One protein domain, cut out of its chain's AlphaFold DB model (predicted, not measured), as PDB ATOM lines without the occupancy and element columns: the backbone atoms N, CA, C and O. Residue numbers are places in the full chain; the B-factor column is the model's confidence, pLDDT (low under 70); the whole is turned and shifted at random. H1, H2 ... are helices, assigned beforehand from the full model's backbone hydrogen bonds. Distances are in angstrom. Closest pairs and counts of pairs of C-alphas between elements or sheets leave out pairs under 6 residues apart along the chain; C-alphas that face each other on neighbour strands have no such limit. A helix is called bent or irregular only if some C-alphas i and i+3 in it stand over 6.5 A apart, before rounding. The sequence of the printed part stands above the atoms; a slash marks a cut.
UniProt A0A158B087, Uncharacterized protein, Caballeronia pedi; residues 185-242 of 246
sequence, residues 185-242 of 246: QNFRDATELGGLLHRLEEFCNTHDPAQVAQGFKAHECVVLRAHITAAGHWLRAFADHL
ATOM      1  N   GLN A 185     -42.269  15.916 -42.975       83.00
ATOM      2  CA  GLN A 185     -41.746  14.567 -42.776       83.00
ATOM      3  C   GLN A 185     -40.977  14.441 -41.456       83.00
ATOM      4  O   GLN A 185     -41.274  13.550 -40.673       83.00
ATOM      5  N   ASN A 186     -40.091  15.390 -41.146       86.00
ATOM      6  CA  ASN A 186     -39.330  15.390 -39.895       86.00
ATOM      7  C   ASN A 186     -40.252  15.486 -38.672       86.00
ATOM      8  O   ASN A 186     -40.021  14.814 -37.674       86.00
ATOM      9  N   PHE A 187     -41.312  16.297 -38.751       85.06
ATOM     10  CA  PHE A 187     -42.299  16.404 -37.673       85.06
ATOM     11  C   PHE A 187     -43.062  15.091 -37.462       85.06
ATOM     12  O   PHE A 187     -43.269  14.661 -36.324       85.06
ATOM     13  N   ARG A 188     -43.460  14.431 -38.556       84.81
ATOM     14  CA  ARG A 188     -44.099  13.113 -38.506       84.81
ATOM     15  C   ARG A 188     -43.176  12.080 -37.861       84.81
ATOM     16  O   ARG A 188     -43.609  11.414 -36.926       84.81
ATOM     17  N   ASP A 189     -41.935  11.988 -38.330       88.81
ATOM     18  CA  ASP A 189     -40.956  11.012 -37.845       88.81
ATOM     19  C   ASP A 189     -40.635  11.252 -36.357       88.81
ATOM     20  O   ASP A 189     -40.590  10.310 -35.568       88.81
ATOM     21  N   ALA A 190     -40.512  12.518 -35.935       88.81
ATOM     22  CA  ALA A 190     -40.319  12.889 -34.531       88.81
ATOM     23  C   ALA A 190     -41.523  12.513 -33.650       88.81
ATOM     24  O   ALA A 190     -41.351  11.968 -32.560       88.81
ATOM     25  N   THR A 191     -42.747  12.759 -34.129       88.75
ATOM     26  CA  THR A 191     -43.980  12.395 -33.409       88.75
ATOM     27  C   THR A 191     -44.109  10.876 -33.271       88.75
ATOM     28  O   THR A 191     -44.472  10.366 -32.210       88.75
ATOM     29  N   GLU A 192     -43.792  10.137 -34.337       89.44
ATOM     30  CA  GLU A 192     -43.803   8.674 -34.344       89.44
ATOM     31  C   GLU A 192     -42.779   8.099 -33.358       89.44
ATOM     32  O   GLU A 192     -43.133   7.252 -32.531       89.44
ATOM     33  N   LEU A 193     -41.544   8.611 -33.383       91.88
ATOM     34  CA  LEU A 193     -40.493   8.231 -32.443       91.88
ATOM     35  C   LEU A 193     -40.885   8.538 -30.993       91.88
ATOM     36  O   LEU A 193     -40.742   7.669 -30.136       91.88
ATOM     37  N   GLY A 194     -41.426   9.728 -30.716       91.44
ATOM     38  CA  GLY A 194     -41.883  10.102 -29.375       91.44
ATOM     39  C   GLY A 194     -42.931   9.127 -28.830       91.44
ATOM     40  O   GLY A 194     -42.825   8.655 -27.700       91.44
ATOM     41  N   GLY A 195     -43.895   8.729 -29.666       89.44
ATOM     42  CA  GLY A 195     -44.892   7.723 -29.296       89.44
ATOM     43  C   GLY A 195     -44.326   6.307 -29.124       89.44
ATOM     44  O   GLY A 195     -44.883   5.513 -28.366       89.44
ATOM     45  N   LEU A 196     -43.254   5.942 -29.833       93.19
ATOM     46  CA  LEU A 196     -42.552   4.668 -29.628       93.19
ATOM     47  C   LEU A 196     -41.766   4.665 -28.314       93.19
ATOM     48  O   LEU A 196     -41.869   3.698 -27.564       93.19
ATOM     49  N   LEU A 197     -41.040   5.746 -28.021       93.44
ATOM     50  CA  LEU A 197     -40.260   5.883 -26.793       93.44
ATOM     51  C   LEU A 197     -41.151   5.858 -25.557       93.44
ATOM     52  O   LEU A 197     -40.862   5.110 -24.633       93.44
ATOM     53  N   HIS A 198     -42.276   6.576 -25.582       93.06
ATOM     54  CA  HIS A 198     -43.227   6.563 -24.473       93.06
ATOM     55  C   HIS A 198     -43.805   5.163 -24.204       93.06
ATOM     56  O   HIS A 198     -43.889   4.724 -23.062       93.06
ATOM     57  N   ARG A 199     -44.153   4.411 -25.259       93.50
ATOM     58  CA  ARG A 199     -44.633   3.025 -25.112       93.50
ATOM     59  C   ARG A 199     -43.547   2.082 -24.605       93.50
ATOM     60  O   ARG A 199     -43.842   1.172 -23.837       93.50
ATOM     61  N   LEU A 200     -42.309   2.268 -25.061       93.25
ATOM     62  CA  LEU A 200     -41.175   1.478 -24.592       93.25
ATOM     63  C   LEU A 200     -40.888   1.764 -23.114       93.25
ATOM     64  O   LEU A 200     -40.706   0.826 -22.348       93.25
ATOM     65  N   GLU A 201     -40.911   3.033 -22.711       93.12
ATOM     66  CA  GLU A 201     -40.793   3.468 -21.318       93.12
ATOM     67  C   GLU A 201     -41.884   2.837 -20.441       93.12
ATOM     68  O   GLU A 201     -41.571   2.204 -19.435       93.12
ATOM     69  N   GLU A 202     -43.155   2.938 -20.844       95.00
ATOM     70  CA  GLU A 202     -44.284   2.325 -20.133       95.00
ATOM     71  C   GLU A 202     -44.091   0.808 -19.966       95.00
ATOM     72  O   GLU A 202     -44.288   0.256 -18.877       95.00
ATOM     73  N   PHE A 203     -43.643   0.132 -21.028       94.06
ATOM     74  CA  PHE A 203     -43.345  -1.296 -20.989       94.06
ATOM     75  C   PHE A 203     -42.210  -1.617 -20.008       94.06
ATOM     76  O   PHE A 203     -42.379  -2.497 -19.162       94.06
ATOM     77  N   CYS A 204     -41.091  -0.892 -20.089       93.56
ATOM     78  CA  CYS A 204     -39.928  -1.064 -19.216       93.56
ATOM     79  C   CYS A 204     -40.250  -0.800 -17.741       93.56
ATOM     80  O   CYS A 204     -39.711  -1.482 -16.877       93.56
ATOM     81  N   ASN A 205     -41.151   0.140 -17.446       94.12
ATOM     82  CA  ASN A 205     -41.567   0.448 -16.076       94.12
ATOM     83  C   ASN A 205     -42.514  -0.606 -15.480       94.12
ATOM     84  O   ASN A 205     -42.626  -0.713 -14.260       94.12
ATOM     85  N   THR A 206     -43.202  -1.378 -16.325       96.12
ATOM     86  CA  THR A 206     -44.215  -2.354 -15.889       96.12
ATOM     87  C   THR A 206     -43.676  -3.788 -15.822       96.12
ATOM     88  O   THR A 206     -44.248  -4.622 -15.123       96.12
ATOM     89  N   HIS A 207     -42.587  -4.100 -16.531       95.38
ATOM     90  CA  HIS A 207     -42.091  -5.471 -16.680       95.38
ATOM     91  C   HIS A 207     -40.665  -5.636 -16.152       95.38
ATOM     92  O   HIS A 207     -39.778  -4.849 -16.472       95.38
ATOM     93  N   ASP A 208     -40.423  -6.721 -15.411       95.00
ATOM     94  CA  ASP A 208     -39.077  -7.112 -14.988       95.00
ATOM     95  C   ASP A 208     -38.263  -7.628 -16.197       95.00
ATOM     96  O   ASP A 208     -38.648  -8.630 -16.817       95.00
ATOM     97  N   PRO A 209     -37.119  -7.001 -16.539       93.88
ATOM     98  CA  PRO A 209     -36.303  -7.415 -17.676       93.88
ATOM     99  C   PRO A 209     -35.791  -8.857 -17.565       93.88
ATOM    100  O   PRO A 209     -35.648  -9.522 -18.594       93.88
ATOM    101  N   ALA A 210     -35.536  -9.374 -16.356       94.31
ATOM    102  CA  ALA A 210     -35.059 -10.745 -16.179       94.31
ATOM    103  C   ALA A 210     -36.141 -11.773 -16.543       94.31
ATOM    104  O   ALA A 210     -35.847 -12.775 -17.196       94.31
ATOM    105  N   GLN A 211     -37.396 -11.500 -16.176       93.75
ATOM    106  CA  GLN A 211     -38.537 -12.355 -16.512       93.75
ATOM    107  C   GLN A 211     -38.863 -12.309 -18.005       93.75
ATOM    108  O   GLN A 211     -39.061 -13.354 -18.623       93.75
ATOM    109  N   VAL A 212     -38.851 -11.118 -18.611       94.06
ATOM    110  CA  VAL A 212     -39.083 -10.971 -20.057       94.06
ATOM    111  C   VAL A 212     -38.002 -11.705 -20.858       94.06
ATOM    112  O   VAL A 212     -38.319 -12.397 -21.825       94.06
ATOM    113  N   ALA A 213     -36.736 -11.630 -20.436       92.75
ATOM    114  CA  ALA A 213     -35.630 -12.321 -21.101       92.75
ATOM    115  C   ALA A 213     -35.754 -13.856 -21.059       92.75
ATOM    116  O   ALA A 213     -35.362 -14.521 -22.018       92.75
ATOM    117  N   GLN A 214     -36.320 -14.423 -19.989       93.88
ATOM    118  CA  GLN A 214     -36.550 -15.871 -19.871       93.88
ATOM    119  C   GLN A 214     -37.607 -16.399 -20.854       93.88
ATOM    120  O   GLN A 214     -37.637 -17.599 -21.123       93.88
ATOM    121  N   GLY A 215     -38.452 -15.525 -21.412       92.88
ATOM    122  CA  GLY A 215     -39.480 -15.896 -22.386       92.88
ATOM    123  C   GLY A 215     -38.954 -16.214 -23.792       92.88
ATOM    124  O   GLY A 215     -39.703 -16.757 -24.604       92.88
ATOM    125  N   PHE A 216     -37.691 -15.898 -24.092       93.88
ATOM    126  CA  PHE A 216     -37.093 -16.097 -25.416       93.88
ATOM    127  C   PHE A 216     -36.287 -17.395 -25.507       93.88
ATOM    128  O   PHE A 216     -35.603 -17.808 -24.568       93.88
ATOM    129  N   LYS A 217     -36.306 -18.032 -26.682       95.19
ATOM    130  CA  LYS A 217     -35.468 -19.204 -26.964       95.19
ATOM    131  C   LYS A 217     -34.024 -18.773 -27.225       95.19
ATOM    132  O   LYS A 217     -33.758 -17.705 -27.768       95.19
ATOM    133  N   ALA A 218     -33.070 -19.661 -26.944       91.06
ATOM    134  CA  ALA A 218     -31.639 -19.365 -27.076       91.06
ATOM    135  C   ALA A 218     -31.218 -18.838 -28.466       91.06
ATOM    136  O   ALA A 218     -30.358 -17.963 -28.552       91.06
ATOM    137  N   HIS A 219     -31.833 -19.327 -29.550       90.06
ATOM    138  CA  HIS A 219     -31.524 -18.867 -30.909       90.06
ATOM    139  C   HIS A 219     -32.089 -17.470 -31.220       90.06
ATOM    140  O   HIS A 219     -31.516 -16.745 -32.029       90.06
ATOM    141  N   GLU A 220     -33.170 -17.061 -30.554       91.94
ATOM    142  CA  GLU A 220     -33.772 -15.728 -30.696       91.94
ATOM    143  C   GLU A 220     -32.935 -14.678 -29.956       91.94
ATOM    144  O   GLU A 220     -32.780 -13.554 -30.430       91.94
ATOM    145  N   CYS A 221     -32.306 -15.064 -28.837       91.88
ATOM    146  CA  CYS A 221     -31.469 -14.182 -28.023       91.88
ATOM    147  C   CYS A 221     -30.292 -13.569 -28.796       91.88
ATOM    148  O   CYS A 221     -29.901 -12.439 -28.507       91.88
ATOM    149  N   VAL A 222     -29.714 -14.284 -29.768       91.88
ATOM    150  CA  VAL A 222     -28.594 -13.770 -30.579       91.88
ATOM    151  C   VAL A 222     -29.059 -12.611 -31.463       91.88
ATOM    152  O   VAL A 222     -28.454 -11.539 -31.452       91.88
ATOM    153  N   VAL A 223     -30.171 -12.803 -32.177       92.44
ATOM    154  CA  VAL A 223     -30.761 -11.789 -33.062       92.44
ATOM    155  C   VAL A 223     -31.284 -10.603 -32.248       92.44
ATOM    156  O   VAL A 223     -31.027  -9.447 -32.586       92.44
ATOM    157  N   LEU A 224     -31.940 -10.876 -31.118       92.94
ATOM    158  CA  LEU A 224     -32.479  -9.843 -30.238       92.94
ATOM    159  C   LEU A 224     -31.375  -8.953 -29.652       92.94
ATOM    160  O   LEU A 224     -31.516  -7.731 -29.648       92.94
ATOM    161  N   ARG A 225     -30.241  -9.531 -29.230       93.88
ATOM    162  CA  ARG A 225     -29.078  -8.751 -28.768       93.88
ATOM    163  C   ARG A 225     -28.537  -7.824 -29.855       93.88
ATOM    164  O   ARG A 225     -28.193  -6.683 -29.547       93.88
ATOM    165  N   ALA A 226     -28.490  -8.278 -31.108       93.62
ATOM    166  CA  ALA A 226     -28.057  -7.442 -32.226       93.62
ATOM    167  C   ALA A 226     -29.011  -6.254 -32.447       93.62
ATOM    168  O   ALA A 226     -28.552  -5.120 -32.579       93.62
ATOM    169  N   HIS A 227     -30.330  -6.485 -32.403       94.31
ATOM    170  CA  HIS A 227     -31.332  -5.418 -32.514       94.31
ATOM    171  C   HIS A 227     -31.258  -4.413 -31.362       94.31
ATOM    172  O   HIS A 227     -31.252  -3.211 -31.615       94.31
ATOM    173  N   ILE A 228     -31.142  -4.888 -30.117       94.69
ATOM    174  CA  ILE A 228     -30.995  -4.023 -28.938       94.69
ATOM    175  C   ILE A 228     -29.732  -3.165 -29.060       94.69
ATOM    176  O   ILE A 228     -29.777  -1.969 -28.792       94.69
ATOM    177  N   THR A 229     -28.620  -3.751 -29.510       95.94
ATOM    178  CA  THR A 229     -27.354  -3.022 -29.688       95.94
ATOM    179  C   THR A 229     -27.483  -1.938 -30.759       95.94
ATOM    180  O   THR A 229     -27.114  -0.791 -30.518       95.94
ATOM    181  N   ALA A 230     -28.059  -2.267 -31.921       95.12
ATOM    182  CA  ALA A 230     -28.272  -1.304 -33.000       95.12
ATOM    183  C   ALA A 230     -29.215  -0.165 -32.579       95.12
ATOM    184  O   ALA A 230     -28.907   1.006 -32.802       95.12
ATOM    185  N   ALA A 231     -30.327  -0.500 -31.917       93.62
ATOM    186  CA  ALA A 231     -31.266   0.482 -31.387       93.62
ATOM    187  C   ALA A 231     -30.607   1.372 -30.323       93.62
ATOM    188  O   ALA A 231     -30.747   2.588 -30.378       93.62
ATOM    189  N   GLY A 232     -29.834   0.792 -29.402       94.31
ATOM    190  CA  GLY A 232     -29.112   1.531 -28.366       94.31
ATOM    191  C   GLY A 232     -28.077   2.503 -28.936       94.31
ATOM    192  O   GLY A 232     -28.009   3.649 -28.497       94.31
ATOM    193  N   HIS A 233     -27.311   2.084 -29.950       96.81
ATOM    194  CA  HIS A 233     -26.377   2.971 -30.655       96.81
ATOM    195  C   HIS A 233     -27.103   4.147 -31.314       96.81
ATOM    196  O   HIS A 233     -26.674   5.291 -31.171       96.81
ATOM    197  N   TRP A 234     -28.213   3.876 -32.006       96.50
ATOM    198  CA  TRP A 234     -28.993   4.918 -32.664       96.50
ATOM    199  C   TRP A 234     -29.636   5.882 -31.660       96.50
ATOM    200  O   TRP A 234     -29.546   7.089 -31.846       96.50
ATOM    201  N   LEU A 235     -30.225   5.373 -30.571       95.06
ATOM    202  CA  LEU A 235     -30.853   6.195 -29.530       95.06
ATOM    203  C   LEU A 235     -29.847   7.098 -28.823       95.06
ATOM    204  O   LEU A 235     -30.160   8.249 -28.533       95.06
ATOM    205  N   ARG A 236     -28.633   6.597 -28.579       94.12
ATOM    206  CA  ARG A 236     -27.552   7.407 -28.021       94.12
ATOM    207  C   ARG A 236     -27.152   8.529 -28.974       94.12
ATOM    208  O   ARG A 236     -27.136   9.680 -28.567       94.12
ATOM    209  N   ALA A 237     -26.917   8.197 -30.245       92.94
ATOM    210  CA  ALA A 237     -26.615   9.201 -31.258       92.94
ATOM    211  C   ALA A 237     -27.753  10.225 -31.390       92.94
ATOM    212  O   ALA A 237     -27.490  11.415 -31.488       92.94
ATOM    213  N   PHE A 238     -29.014   9.791 -31.351       92.62
ATOM    214  CA  PHE A 238     -30.173  10.683 -31.363       92.62
ATOM    215  C   PHE A 238     -30.169  11.640 -30.165       92.62
ATOM    216  O   PHE A 238     -30.350  12.838 -30.361       92.62
ATOM    217  N   ALA A 239     -29.911  11.138 -28.954       90.88
ATOM    218  CA  ALA A 239     -29.824  11.961 -27.750       90.88
ATOM    219  C   ALA A 239     -28.714  13.022 -27.845       90.88
ATOM    220  O   ALA A 239     -28.951  14.166 -27.472       90.88
ATOM    221  N   ASP A 240     -27.558  12.676 -28.423       92.94
ATOM    222  CA  ASP A 240     -26.445  13.614 -28.646       92.94
ATOM    223  C   ASP A 240     -26.794  14.740 -29.648       92.94
ATOM    224  O   ASP A 240     -26.115  15.765 -29.690       92.94
ATOM    225  N   HIS A 241     -27.838  14.564 -30.467       91.19
ATOM    226  CA  HIS A 241     -28.314  15.553 -31.446       91.19
ATOM    227  C   HIS A 241     -29.574  16.306 -30.994       91.19
ATOM    228  O   HIS A 241     -30.085  17.142 -31.747       91.19
ATOM    229  N   LEU A 242     -30.106  16.020 -29.801       89.25
ATOM    230  CA  LEU A 242     -31.211  16.800 -29.257       89.25
ATOM    231  C   LEU A 242     -30.707  18.198 -28.874       89.25
ATOM    232  O   LEU A 242     -29.664  18.314 -28.231       89.25
TER     233      LEU A 242
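Overview. This is residues 185 to 242 of the 246 residues of an uncharacterized protein of Caballeronia pedi (UniProt A0A158B087). Two long helices, H1 and H3, stand on either side of an open gap, aslant to one another, and the short helix H2 with its two tight links joins them at one end of the model: the chain goes out along H1, turns through H2 and comes back along H3. The frame is loosely formed: its middle is empty, and no helix touches another. There are 58 residues printed, with three named helices in the order H1, H2, H3 and no named strand; the class is all helix. The whole is loose, with a radius of gyration of the C-alphas of 13.8 A, and elongated, with spans of 38 by 23 by 19 A.

Arrangement. Start at Gln 185, where H1, residues 185 to 206, begins. Pass the tight link of 2 residues after Thr 206 and you reach H2, residues 209 to 214; H1 and H2 meet only through their link. A second tight link, 3 residues long, takes you from Gln 214 to H3, residues 218 to 240. H2 and H3 are only just apart, their closest C-alphas 8.3 A from each other. H1 and H3 are apart, with no C-alpha of the one within 8 A of the other. Look at the backbone O and N atoms inside the helices: in H1 and H2 every O i to N i+4 pair is within hydrogen-bond range, and in H3 17 of 19 are. No helix is bent or irregular.

Along the chain. Find C-alpha 185 at (-41.746, 14.567, -42.776); from there H1 runs 31.9 A to C-alpha 206 at (-44.215, -2.354, -15.889). H2 is 8.7 A long from the C-alpha of Pro 209 to that of Gln 214. H3, the longest helix with 23 residues, starts at C-alpha 218, printed at (-31.639, -19.365, -27.076), and runs 33.4 A to C-alpha 240 at (-26.445, 13.614, -28.646).

Size, cuts and confidence. Look for the two C-alphas farthest apart at Phe 187 and Ala 218, 38.8 A from each other. The first and last printed C-alphas, those of Gln 185 and Leu 242, are 17.3 A apart. Five stretches stand free: residues 185 to 196 and 198 to 203, both in H1; residues 205 to 211, of which 209 to 211 belong to H2; residues 225 to 234 in H3; and residues 236 to 242, of which 236 to 240 belong to H3. The printed part has no cut, and neither link is long. The mean pLDDT of the printed part is 92.5, and no printed residue is under 70.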